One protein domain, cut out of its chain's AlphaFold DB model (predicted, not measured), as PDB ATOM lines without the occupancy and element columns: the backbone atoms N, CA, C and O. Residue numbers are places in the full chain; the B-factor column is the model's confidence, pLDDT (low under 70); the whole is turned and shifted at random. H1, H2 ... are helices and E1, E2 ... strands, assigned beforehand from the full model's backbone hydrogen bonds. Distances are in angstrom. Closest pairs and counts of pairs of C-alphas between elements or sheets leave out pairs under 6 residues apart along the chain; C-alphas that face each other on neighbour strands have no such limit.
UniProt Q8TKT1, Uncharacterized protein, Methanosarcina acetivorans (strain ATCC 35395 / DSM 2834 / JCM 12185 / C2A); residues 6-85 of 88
ATOM      1  N   VAL A   6     228.832 201.052 168.110       91.75
ATOM      2  CA  VAL A   6     229.131 200.868 166.692       91.75
ATOM      3  C   VAL A   6     229.165 199.374 166.396       91.75
ATOM      4  O   VAL A   6     229.984 198.633 166.938       91.75
ATOM      5  N   VAL A   7     228.279 198.938 165.504       92.38
ATOM      6  CA  VAL A   7     228.210 197.550 165.043       92.38
ATOM      7  C   VAL A   7     228.947 197.420 163.712       92.38
ATOM      8  O   VAL A   7     228.602 198.077 162.730       92.38
ATOM      9  N   LEU A   8     229.970 196.571 163.681       91.50
ATOM     10  CA  LEU A   8     230.790 196.265 162.518       91.50
ATOM     11  C   LEU A   8     230.345 194.935 161.908       91.50
ATOM     12  O   LEU A   8     230.451 193.881 162.535       91.50
ATOM     13  N   GLY A   9     229.867 194.982 160.669       90.94
ATOM     14  CA  GLY A   9     229.451 193.798 159.926       90.94
ATOM     15  C   GLY A   9     228.328 194.099 158.935       90.94
ATOM     16  O   GLY A   9     228.156 195.253 158.529       90.94
ATOM     17  N   PRO A  10     227.563 193.074 158.526       90.69
ATOM     18  CA  PRO A  10     226.407 193.247 157.656       90.69
ATOM     19  C   PRO A  10     225.383 194.221 158.247       90.69
ATOM     20  O   PRO A  10     225.156 194.256 159.457       90.69
ATOM     21  N   ARG A  11     224.730 194.999 157.378       90.94
ATOM     22  CA  ARG A  11     223.691 195.942 157.799       90.94
ATOM     23  C   ARG A  11     222.535 195.190 158.454       90.94
ATOM     24  O   ARG A  11     221.891 194.364 157.813       90.94
ATOM     25  N   LEU A  12     222.237 195.547 159.698       91.44
ATOM     26  CA  LEU A  12     221.080 195.026 160.414       91.44
ATOM     27  C   LEU A  12     219.801 195.816 160.072       91.44
ATOM     28  O   LEU A  12     219.873 197.027 159.811       91.44
ATOM     29  N   PRO A  13     218.622 195.166 160.066       94.25
ATOM     30  CA  PRO A  13     217.339 195.853 159.965       94.25
ATOM     31  C   PRO A  13     217.142 196.851 161.112       94.25
ATOM     32  O   PRO A  13     217.503 196.598 162.258       94.25
ATOM     33  N   ARG A  14     216.526 198.001 160.830       94.44
ATOM     34  CA  ARG A  14     216.235 198.986 161.879       94.44
ATOM     35  C   ARG A  14     215.264 198.384 162.903       94.44
ATOM     36  O   ARG A  14     214.234 197.847 162.515       94.44
ATOM     37  N   GLY A  15     215.582 198.521 164.191       93.69
ATOM     38  CA  GLY A  15     214.772 197.986 165.292       93.69
ATOM     39  C   GLY A  15     215.068 196.526 165.649       93.69
ATOM     40  O   GLY A  15     214.457 196.009 166.578       93.69
ATOM     41  N   SER A  16     215.999 195.862 164.954       92.94
ATOM     42  CA  SER A  16     216.477 194.543 165.374       92.94
ATOM     43  C   SER A  16     217.280 194.634 166.670       92.94
ATOM     44  O   SER A  16     218.040 195.587 166.857       92.94
ATOM     45  N   ILE A  17     217.183 193.602 167.500       92.94
ATOM     46  CA  ILE A  17     217.982 193.445 168.716       92.94
ATOM     47  C   ILE A  17     219.133 192.484 168.410       92.94
ATOM     48  O   ILE A  17     218.928 191.446 167.781       92.94
ATOM     49  N   LEU A  18     220.342 192.844 168.839       90.75
ATOM     50  CA  LEU A  18     221.519 191.986 168.779       90.75
ATOM     51  C   LEU A  18     221.937 191.649 170.210       90.75
ATOM     52  O   LEU A  18     222.445 192.513 170.921       90.75
ATOM     53  N   GLU A  19     221.718 190.406 170.622       90.44
ATOM     54  CA  GLU A  19     222.141 189.928 171.938       90.44
ATOM     55  C   GLU A  19     223.634 189.579 171.922       90.44
ATOM     56  O   GLU A  19     224.113 188.856 171.041       90.44
ATOM     57  N   ARG A  20     224.382 190.123 172.886       85.56
ATOM     58  CA  ARG A  20     225.813 189.874 173.090       85.56
ATOM     59  C   ARG A  20     226.133 189.900 174.574       85.56
ATOM     60  O   ARG A  20     225.615 190.736 175.304       85.56
ATOM     61  N   GLU A  21     227.020 189.003 174.990       84.31
ATOM     62  CA  GLU A  21     227.487 188.942 176.376       84.31
ATOM     63  C   GLU A  21     228.481 190.063 176.696       84.31
ATOM     64  O   GLU A  21     228.474 190.588 177.803       84.31
ATOM     65  N   ASN A  22     229.317 190.444 175.724       87.62
ATOM     66  CA  ASN A  22     230.377 191.434 175.888       87.62
ATOM     67  C   ASN A  22     230.539 192.306 174.636       87.62
ATOM     68  O   ASN A  22     230.092 191.952 173.542       87.62
ATOM     69  N   PHE A  23     231.222 193.436 174.811       91.25
ATOM     70  CA  PHE A  23     231.703 194.273 173.718       91.25
ATOM     71  C   PHE A  23     233.083 193.802 173.242       91.25
ATOM     72  O   PHE A  23     233.887 193.277 174.016       91.25
ATOM     73  N   ASP A  24     233.371 194.026 171.963       91.75
ATOM     74  CA  ASP A  24     234.625 193.609 171.327       91.75
ATOM     75  C   ASP A  24     235.715 194.688 171.434       91.75
ATOM     76  O   ASP A  24     236.910 194.419 171.273       91.75
ATOM     77  N   GLY A  25     235.317 195.923 171.744       92.12
ATOM     78  CA  GLY A  25     236.241 197.022 171.978       92.12
ATOM     79  C   GLY A  25     235.568 198.362 172.241       92.12
ATOM     80  O   GLY A  25     234.354 198.465 172.422       92.12
ATOM     81  N   VAL A  26     236.386 199.410 172.234       93.94
ATOM     82  CA  VAL A  26     235.990 200.796 172.477       93.94
ATOM     83  C   VAL A  26     236.722 201.718 171.508       93.94
ATOM     84  O   VAL A  26     237.951 201.700 171.419       93.94
ATOM     85  N   VAL A  27     235.971 202.563 170.808       94.69
ATOM     86  CA  VAL A  27     236.493 203.715 170.068       94.69
ATOM     87  C   VAL A  27     236.597 204.869 171.041       94.69
ATOM     88  O   VAL A  27     235.581 205.341 171.550       94.69
ATOM     89  N   ARG A  28     237.819 205.344 171.276       95.00
ATOM     90  CA  ARG A  28     238.038 206.514 172.115       95.00
ATOM     91  C   ARG A  28     237.902 207.780 171.301       95.00
ATOM     92  O   ARG A  28     238.625 207.978 170.316       95.00
ATOM     93  N   PHE A  29     236.984 208.637 171.719       94.44
ATOM     94  CA  PHE A  29     236.633 209.826 170.964       94.44
ATOM     95  C   PHE A  29     236.371 211.010 171.889       94.44
ATOM     96  O   PHE A  29     235.844 210.880 172.993       94.44
ATOM     97  N   LEU A  30     236.774 212.182 171.417       93.56
ATOM     98  CA  LEU A  30     236.468 213.463 172.023       93.56
ATOM     99  C   LEU A  30     235.583 214.224 171.043       93.56
ATOM    100  O   LEU A  30     235.981 214.405 169.891       93.56
ATOM    101  N   ASP A  31     234.409 214.656 171.478       91.94
ATOM    102  CA  ASP A  31     233.499 215.491 170.704       91.94
ATOM    103  C   ASP A  31     233.288 216.817 171.427       91.94
ATOM    104  O   ASP A  31     232.830 216.837 172.563       91.94
ATOM    105  N   ASP A  32     233.704 217.919 170.805       91.81
ATOM    106  CA  ASP A  32     233.714 219.253 171.416       91.81
ATOM    107  C   ASP A  32     234.302 219.295 172.844       91.81
ATOM    108  O   ASP A  32     233.741 219.851 173.784       91.81
ATOM    109  N   SER A  33     235.480 218.692 173.025       88.06
ATOM    110  CA  SER A  33     236.146 218.566 174.336       88.06
ATOM    111  C   SER A  33     235.415 217.705 175.379       88.06
ATOM    112  O   SER A  33     235.881 217.620 176.515       88.06
ATOM    113  N   ILE A  34     234.327 217.030 175.006       91.19
ATOM    114  CA  ILE A  34     233.578 216.102 175.857       91.19
ATOM    115  C   ILE A  34     233.900 214.668 175.439       91.19
ATOM    116  O   ILE A  34     234.060 214.356 174.259       91.19
ATOM    117  N   ARG A  35     234.046 213.780 176.426       92.88
ATOM    118  CA  ARG A  35     234.310 212.361 176.191       92.88
ATOM    119  C   ARG A  35     233.087 211.700 175.550       92.88
ATOM    120  O   ARG A  35     232.020 211.722 176.151       92.88
ATOM    121  N   ASP A  36     233.268 211.105 174.372       92.50
ATOM    122  CA  ASP A  36     232.204 210.458 173.590       92.50
ATOM    123  C   ASP A  36     232.649 209.070 173.096       92.50
ATOM    124  O   ASP A  36     232.632 208.760 171.902       92.50
ATOM    125  N   ASP A  37     233.137 208.244 174.022       94.06
ATOM    126  CA  ASP A  37     233.608 206.901 173.696       94.06
ATOM    127  C   ASP A  37     232.446 206.028 173.198       94.06
ATOM    128  O   ASP A  37     231.357 206.028 173.772       94.06
ATOM    129  N   LYS A  38     232.684 205.257 172.134       93.00
ATOM    130  CA  LYS A  38     231.687 204.352 171.543       93.00
ATOM    131  C   LYS A  38     232.111 202.909 171.741       93.00
ATOM    132  O   LYS A  38     233.245 202.553 171.412       93.00
ATOM    133  N   LYS A  39     231.212 202.057 172.233       93.75
ATOM    134  CA  LYS A  39     231.469 200.611 172.302       93.75
ATOM    135  C   LYS A  39     231.478 200.010 170.900       93.75
ATOM    136  O   LYS A  39     230.827 200.529 169.995       93.75
ATOM    137  N   LEU A  40     232.206 198.918 170.714       92.81
ATOM    138  CA  LEU A  40     232.271 198.184 169.457       92.81
ATOM    139  C   LEU A  40     231.693 196.791 169.624       92.81
ATOM    140  O   LEU A  40     232.009 196.089 170.582       92.81
ATOM    141  N   VAL A  41     230.896 196.391 168.639       93.00
ATOM    142  CA  VAL A  41     230.488 195.005 168.434       93.00
ATOM    143  C   VAL A  41     230.864 194.610 167.019       93.00
ATOM    144  O   VAL A  41     230.504 195.292 166.064       93.00
ATOM    145  N   TYR A  42     231.567 193.502 166.872       91.12
ATOM    146  CA  TYR A  42     231.937 192.899 165.612       91.12
ATOM    147  C   TYR A  42     231.114 191.626 165.380       91.12
ATOM    148  O   TYR A  42     231.068 190.700 166.196       91.12
ATOM    149  N   ILE A  43     230.410 191.593 164.250       91.12
ATOM    150  CA  ILE A  43     229.588 190.451 163.843       91.12
ATOM    151  C   ILE A  43     230.399 189.514 162.958       91.12
ATOM    152  O   ILE A  43     230.571 188.347 163.297       91.12
ATOM    153  N   SER A  44     230.846 190.011 161.807       86.62
ATOM    154  CA  SER A  44     231.560 189.235 160.794       86.62
ATOM    155  C   SER A  44     232.066 190.142 159.668       86.62
ATOM    156  O   SER A  44     231.632 191.289 159.534       86.62
ATOM    157  N   GLY A  45     232.962 189.620 158.825       85.06
ATOM    158  CA  GLY A  45     233.481 190.305 157.640       85.06
ATOM    159  C   GLY A  45     234.968 190.643 157.728       85.06
ATOM    160  O   GLY A  45     235.762 189.893 158.287       85.06
ATOM    161  N   PHE A  46     235.370 191.752 157.110       82.31
ATOM    162  CA  PHE A  46     236.749 192.229 157.168       82.31
ATOM    163  C   PHE A  46     236.879 193.300 158.250       82.31
ATOM    164  O   PHE A  46     236.320 194.389 158.119       82.31
ATOM    165  N   CYS A  47     237.640 193.003 159.302       83.69
ATOM    166  CA  CYS A  47     237.964 193.961 160.351       83.69
ATOM    167  C   CYS A  47     239.453 194.305 160.292       83.69
ATOM    168  O   CYS A  47     240.297 193.559 160.780       83.69
ATOM    169  N   SER A  48     239.781 195.448 159.686       88.00
ATOM    170  CA  SER A  48     241.131 196.008 159.743       88.00
ATOM    171  C   SER A  48     241.167 197.161 160.745       88.00
ATOM    172  O   SER A  48     240.566 198.208 160.477       88.00
ATOM    173  N   PRO A  49     241.912 197.028 161.860       88.06
ATOM    174  CA  PRO A  49     242.134 198.118 162.809       88.06
ATOM    175  C   PRO A  49     242.636 199.404 162.145       88.06
ATOM    176  O   PRO A  49     242.224 200.500 162.520       88.06
ATOM    177  N   ALA A  50     243.489 199.277 161.122       90.12
ATOM    178  CA  ALA A  50     244.045 200.411 160.394       90.12
ATOM    179  C   ALA A  50     242.974 201.163 159.587       90.12
ATOM    180  O   ALA A  50     242.899 202.390 159.668       90.12
ATOM    181  N   LEU A  51     242.118 200.443 158.852       91.44
ATOM    182  CA  LEU A  51     241.012 201.065 158.115       91.44
ATOM    183  C   LEU A  51     239.990 201.693 159.059       91.44
ATOM    184  O   LEU A  51     239.515 202.797 158.803       91.44
ATOM    185  N   LEU A  52     239.679 201.017 160.164       91.94
ATOM    186  CA  LEU A  52     238.725 201.522 161.143       91.94
ATOM    187  C   LEU A  52     239.244 202.802 161.813       91.94
ATOM    188  O   LEU A  52     238.522 203.795 161.908       91.94
ATOM    189  N   ALA A  53     240.522 202.825 162.197       93.12
ATOM    190  CA  ALA A  53     241.170 204.028 162.708       93.12
ATOM    191  C   ALA A  53     241.169 205.162 161.670       93.12
ATOM    192  O   ALA A  53     240.917 206.316 162.019       93.12
ATOM    193  N   PHE A  54     241.418 204.854 160.395       94.38
ATOM    194  CA  PHE A  54     241.357 205.844 159.320       94.38
ATOM    195  C   PHE A  54     239.946 206.429 159.154       94.38
ATOM    196  O   PHE A  54     239.798 207.650 159.101       94.38
ATOM    197  N   TYR A  55     238.913 205.584 159.167       94.19
ATOM    198  CA  TYR A  55     237.516 206.014 159.118       94.19
ATOM    199  C   TYR A  55     237.175 206.981 160.261       94.19
ATOM    200  O   TYR A  55     236.669 208.077 160.015       94.19
ATOM    201  N   PHE A  56     237.509 206.637 161.509       94.75
ATOM    202  CA  PHE A  56     237.198 207.505 162.648       94.75
ATOM    203  C   PHE A  56     238.007 208.805 162.666       94.75
ATOM    204  O   PHE A  56     237.500 209.832 163.120       94.75
ATOM    205  N   ARG A  57     239.232 208.809 162.125       95.12
ATOM    206  CA  ARG A  57     239.993 210.049 161.905       95.12
ATOM    207  C   ARG A  57     239.288 210.971 160.913       95.12
ATOM    208  O   ARG A  57     239.149 212.158 161.196       95.12
ATOM    209  N   LEU A  58     238.817 210.431 159.785       96.25
ATOM    210  CA  LEU A  58     238.040 211.202 158.810       96.25
ATOM    211  C   LEU A  58     236.736 211.721 159.418       96.25
ATOM    212  O   LEU A  58     236.379 212.874 159.201       96.25
ATOM    213  N   TYR A  59     236.059 210.905 160.225       94.12
ATOM    214  CA  TYR A  59     234.844 211.309 160.927       94.12
ATOM    215  C   TYR A  59     235.085 212.458 161.919       94.12
ATOM    216  O   TYR A  59     234.314 213.418 161.941       94.12
ATOM    217  N   ALA A  60     236.175 212.417 162.694       93.94
ATOM    218  CA  ALA A  60     236.562 213.522 163.575       93.94
ATOM    219  C   ALA A  60     236.814 214.812 162.796       93.94
ATOM    220  O   ALA A  60     236.292 215.862 163.162       93.94
ATOM    221  N   LEU A  61     237.553 214.719 161.690       94.19
ATOM    222  CA  LEU A  61     237.810 215.859 160.818       94.19
ATOM    223  C   LEU A  61     236.506 216.424 160.231       94.19
ATOM    224  O   LEU A  61     236.292 217.634 160.247       94.19
ATOM    225  N   PHE A  62     235.610 215.551 159.767       94.56
ATOM    226  CA  PHE A  62     234.292 215.944 159.276       94.56
ATOM    227  C   PHE A  62     233.481 216.679 160.347       94.56
ATOM    228  O   PHE A  62     232.882 217.709 160.047       94.56
ATOM    229  N   LYS A  63     233.497 216.206 161.600       92.50
ATOM    230  CA  LYS A  63     232.837 216.897 162.714       92.50
ATOM    231  C   LYS A  63     233.410 218.291 162.954       92.50
ATOM    232  O   LYS A  63     232.626 219.222 163.099       92.50
ATOM    233  N   VAL A  64     234.736 218.463 162.926       91.88
ATOM    234  CA  VAL A  64     235.355 219.800 163.047       91.88
ATOM    235  C   VAL A  64     234.806 220.746 161.980       91.88
ATOM    236  O   VAL A  64     234.390 221.857 162.303       91.88
ATOM    237  N   PHE A  65     234.746 220.302 160.720       93.06
ATOM    238  CA  PHE A  65     234.156 221.102 159.648       93.06
ATOM    239  C   PHE A  65     232.673 221.382 159.898       93.06
ATOM    240  O   PHE A  65     232.240 222.523 159.774       93.06
ATOM    241  N   LEU A  66     231.896 220.371 160.293       92.94
ATOM    242  CA  LEU A  66     230.471 220.513 160.573       92.94
ATOM    243  C   LEU A  66     230.196 221.575 161.646       92.94
ATOM    244  O   LEU A  66     229.334 222.425 161.434       92.94
ATOM    245  N   TYR A  67     230.936 221.559 162.757       91.38
ATOM    246  CA  TYR A  67     230.813 222.565 163.815       91.38
ATOM    247  C   TYR A  67     231.270 223.949 163.354       91.38
ATOM    248  O   TYR A  67     230.592 224.941 163.627       91.38
ATOM    249  N   ALA A  68     232.359 224.027 162.585       91.50
ATOM    250  CA  ALA A  68     232.821 225.291 162.023       91.50
ATOM    251  C   ALA A  68     231.766 225.923 161.099       91.50
ATOM    252  O   ALA A  68     231.531 227.126 161.179       91.50
ATOM    253  N   PHE A  69     231.092 225.122 160.267       92.19
ATOM    254  CA  PHE A  69     230.057 225.608 159.352       92.19
ATOM    255  C   PHE A  69     228.723 225.913 160.040       92.19
ATOM    256  O   PHE A  69     228.074 226.890 159.677       92.19
ATOM    257  N   ARG A  70     228.285 225.082 160.994       90.19
ATOM    258  CA  ARG A  70     226.968 225.236 161.638       90.19
ATOM    259  C   ARG A  70     226.970 226.271 162.753       90.19
ATOM    260  O   ARG A  70     226.049 227.077 162.820       90.19
ATOM    261  N   ASP A  71     228.005 226.252 163.588       87.62
ATOM    262  CA  ASP A  71     228.038 227.022 164.835       87.62
ATOM    263  C   ASP A  71     229.067 228.160 164.789       87.62
ATOM    264  O   ASP A  71     229.173 228.937 165.739       87.62
ATOM    265  N   GLY A  72     229.851 228.256 163.706       84.75
ATOM    266  CA  GLY A  72     230.916 229.251 163.562       84.75
ATOM    267  C   GLY A  72     232.077 229.045 164.539       84.75
ATOM    268  O   GLY A  72     232.857 229.970 164.768       84.75
ATOM    269  N   LYS A  73     232.188 227.860 165.155       86.06
ATOM    270  CA  LYS A  73     233.176 227.546 166.196       86.06
ATOM    271  C   LYS A  73     234.109 226.430 165.750       86.06
ATOM    272  O   LYS A  73     233.676 225.424 165.200       86.06
ATOM    273  N   ILE A  74     235.394 226.585 166.061       82.44
ATOM    274  CA  ILE A  74     236.373 225.503 165.933       82.44
ATOM    275  C   ILE A  74     236.324 224.685 167.222       82.44
ATOM    276  O   ILE A  74     236.831 225.115 168.259       82.44
ATOM    277  N   THR A  75     235.694 223.518 167.155       88.50
ATOM    278  CA  THR A  75     235.580 222.587 168.279       88.50
ATOM    279  C   THR A  75     236.736 221.588 168.283       88.50
ATOM    280  O   THR A  75     237.395 221.337 167.268       88.50
ATOM    281  N   LYS A  76     237.014 221.005 169.453       87.81
ATOM    282  CA  LYS A  76     238.024 219.947 169.591       87.81
ATOM    283  C   LYS A  76     237.362 218.583 169.439       87.81
ATOM    284  O   LYS A  76     237.057 217.932 170.437       87.81
ATOM    285  N   CYS A  77     237.179 218.151 168.194       92.50
ATOM    286  CA  CYS A  77     236.796 216.776 167.880       92.50
ATOM    287  C   CYS A  77     238.047 215.955 167.547       92.50
ATOM    288  O   CYS A  77     238.812 216.317 166.649       92.50
ATOM    289  N   ARG A  78     238.284 214.855 168.265       93.88
ATOM    290  CA  ARG A  78     239.495 214.044 168.103       93.88
ATOM    291  C   ARG A  78     239.202 212.562 168.264       93.88
ATOM    292  O   ARG A  78     238.662 212.125 169.273       93.88
ATOM    293  N   PHE A  79     239.673 211.786 167.298       95.19
ATOM    294  CA  PHE A  79     239.842 210.351 167.455       95.19
ATOM    295  C   PHE A  79     241.114 210.068 168.261       95.19
ATOM    296  O   PHE A  79     242.201 210.497 167.867       95.19
ATOM    297  N   GLU A  80     240.986 209.353 169.377       95.06
ATOM    298  CA  GLU A  80     242.109 209.065 170.282       95.06
ATOM    299  C   GLU A  80     242.653 207.641 170.145       95.06
ATOM    300  O   GLU A  80     243.785 207.379 170.541       95.06
ATOM    301  N   GLY A  81     241.888 206.725 169.552       94.44
ATOM    302  CA  GLY A  81     242.329 205.354 169.320       94.44
ATOM    303  C   GLY A  81     241.189 204.353 169.397       94.44
ATOM    304  O   GLY A  81     240.043 204.707 169.665       94.44
ATOM    305  N   ILE A  82     241.521 203.088 169.160       94.00
ATOM    306  CA  ILE A  82     240.609 201.963 169.365       94.00
ATOM    307  C   ILE A  82     241.310 200.989 170.300       94.00
ATOM    308  O   ILE A  82     242.465 200.631 170.068       94.00
ATOM    309  N   THR A  83     240.616 200.579 171.352       93.12
ATOM    310  CA  THR A  83     241.040 199.484 172.221       93.12
ATOM    311  C   THR A  83     240.181 198.281 171.880       93.12
ATOM    312  O   THR A  83     238.964 198.354 172.006       93.12
ATOM    313  N   PHE A  84     240.797 197.200 171.417       88.81
ATOM    314  CA  PHE A  84     240.110 195.927 171.230       88.81
ATOM    315  C   PHE A  84     240.326 195.083 172.478       88.81
ATOM    316  O   PHE A  84     241.463 194.923 172.915       88.81
ATOM    317  N   GLU A  85     239.235 194.603 173.060       80.75
ATOM    318  CA  GLU A  85     239.254 193.827 174.303       80.75
ATOM    319  C   GLU A  85     239.082 192.331 174.010       80.75
ATOM    320  O   GLU A  85     239.691 191.517 174.694       80.75
TER     321      GLU A  85
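Overview. This is residues 6 to 85 of the 88 residues of an uncharacterized protein of Methanosarcina acetivorans (strain ATCC 35395 / DSM 2834 / JCM 12185 / C2A) (UniProt Q8TKT1). One long helix, H1, runs along one face of a twisted sheet of four strands, and the other face has no named helix over it. From the sheet's short edge strand E1 a long loop, residues 9 to 24, swings away before the chain comes back into E2, and its residues 11 to 17 stick out. You have 80 printed residues with one named helix and four named strands, in the order E1, E2, E3, H1, E4; the sheet is mixed, in the order E1, E3, E2, E4, and the class is mixed, helices and strands. The whole is only just loose, close to compact, with a radius of gyration of the C-alphas of 14.3 A, and only just elongated, with spans of 41 by 27 by 21 A.

Along the chain. Find C-alpha 6 at (229.131, 200.868, 166.692), where strand E1 begins; it takes residues 6 to 8. Go on to residues 25 to 31 for E2, 18.7 A from first to last C-alpha, and to residues 38 to 42 for E3, 12.9 A. Helix H1, residues 49 to 71, starts at C-alpha 49 (242.134, 198.118, 162.809) and is 32.2 A long. E4, residues 78 to 84, is 18.4 A long and ends at C-alpha 84 (240.110, 195.927, 171.230).

Arrangement. Start at edge strand E1, which is parallel to E3 at 20 degrees; look at N 6 and O 39, 2.8 A apart. E3 is staggered: its residues 40 to 42 pair with E1 and its residues 38 to 40 with E2. E2 and E3 form a hairpin, antiparallel at 148 degrees, with N 27 and O 38 at 2.8 A. Inside their link, residues 34 to 35 pair antiparallel with residues 30 to 31 of E2. E2 and edge strand E4 are antiparallel at 170 degrees, with N 28 and O 81 at 2.8 A. H1 is on the sheet at a height of 7.1 A, forming two layers, a helix on one face of a sheet. It lies over E2, with E4 only just short of this, and runs along the strands, at 16 degrees to E2 on the local plane. Its closest C-alphas to E4 are those of Ala 60 and Arg 78, 5.4 A. E3, H1 and E4 make a split strand-helix-strand unit, two strands running the same way with E2 between them, and its crossover is right-handed. Each O i to N i+4 pair in H1 is within hydrogen-bond range.

Size, cuts and confidence. The C-alphas farthest apart are those of Glu 21 and Gly 72, 42.4 A. The printed part has no cut. The link from E1 to E2, 16 residues, is long. The mean pLDDT of the printed part is 91.3, and no printed residue is under 70.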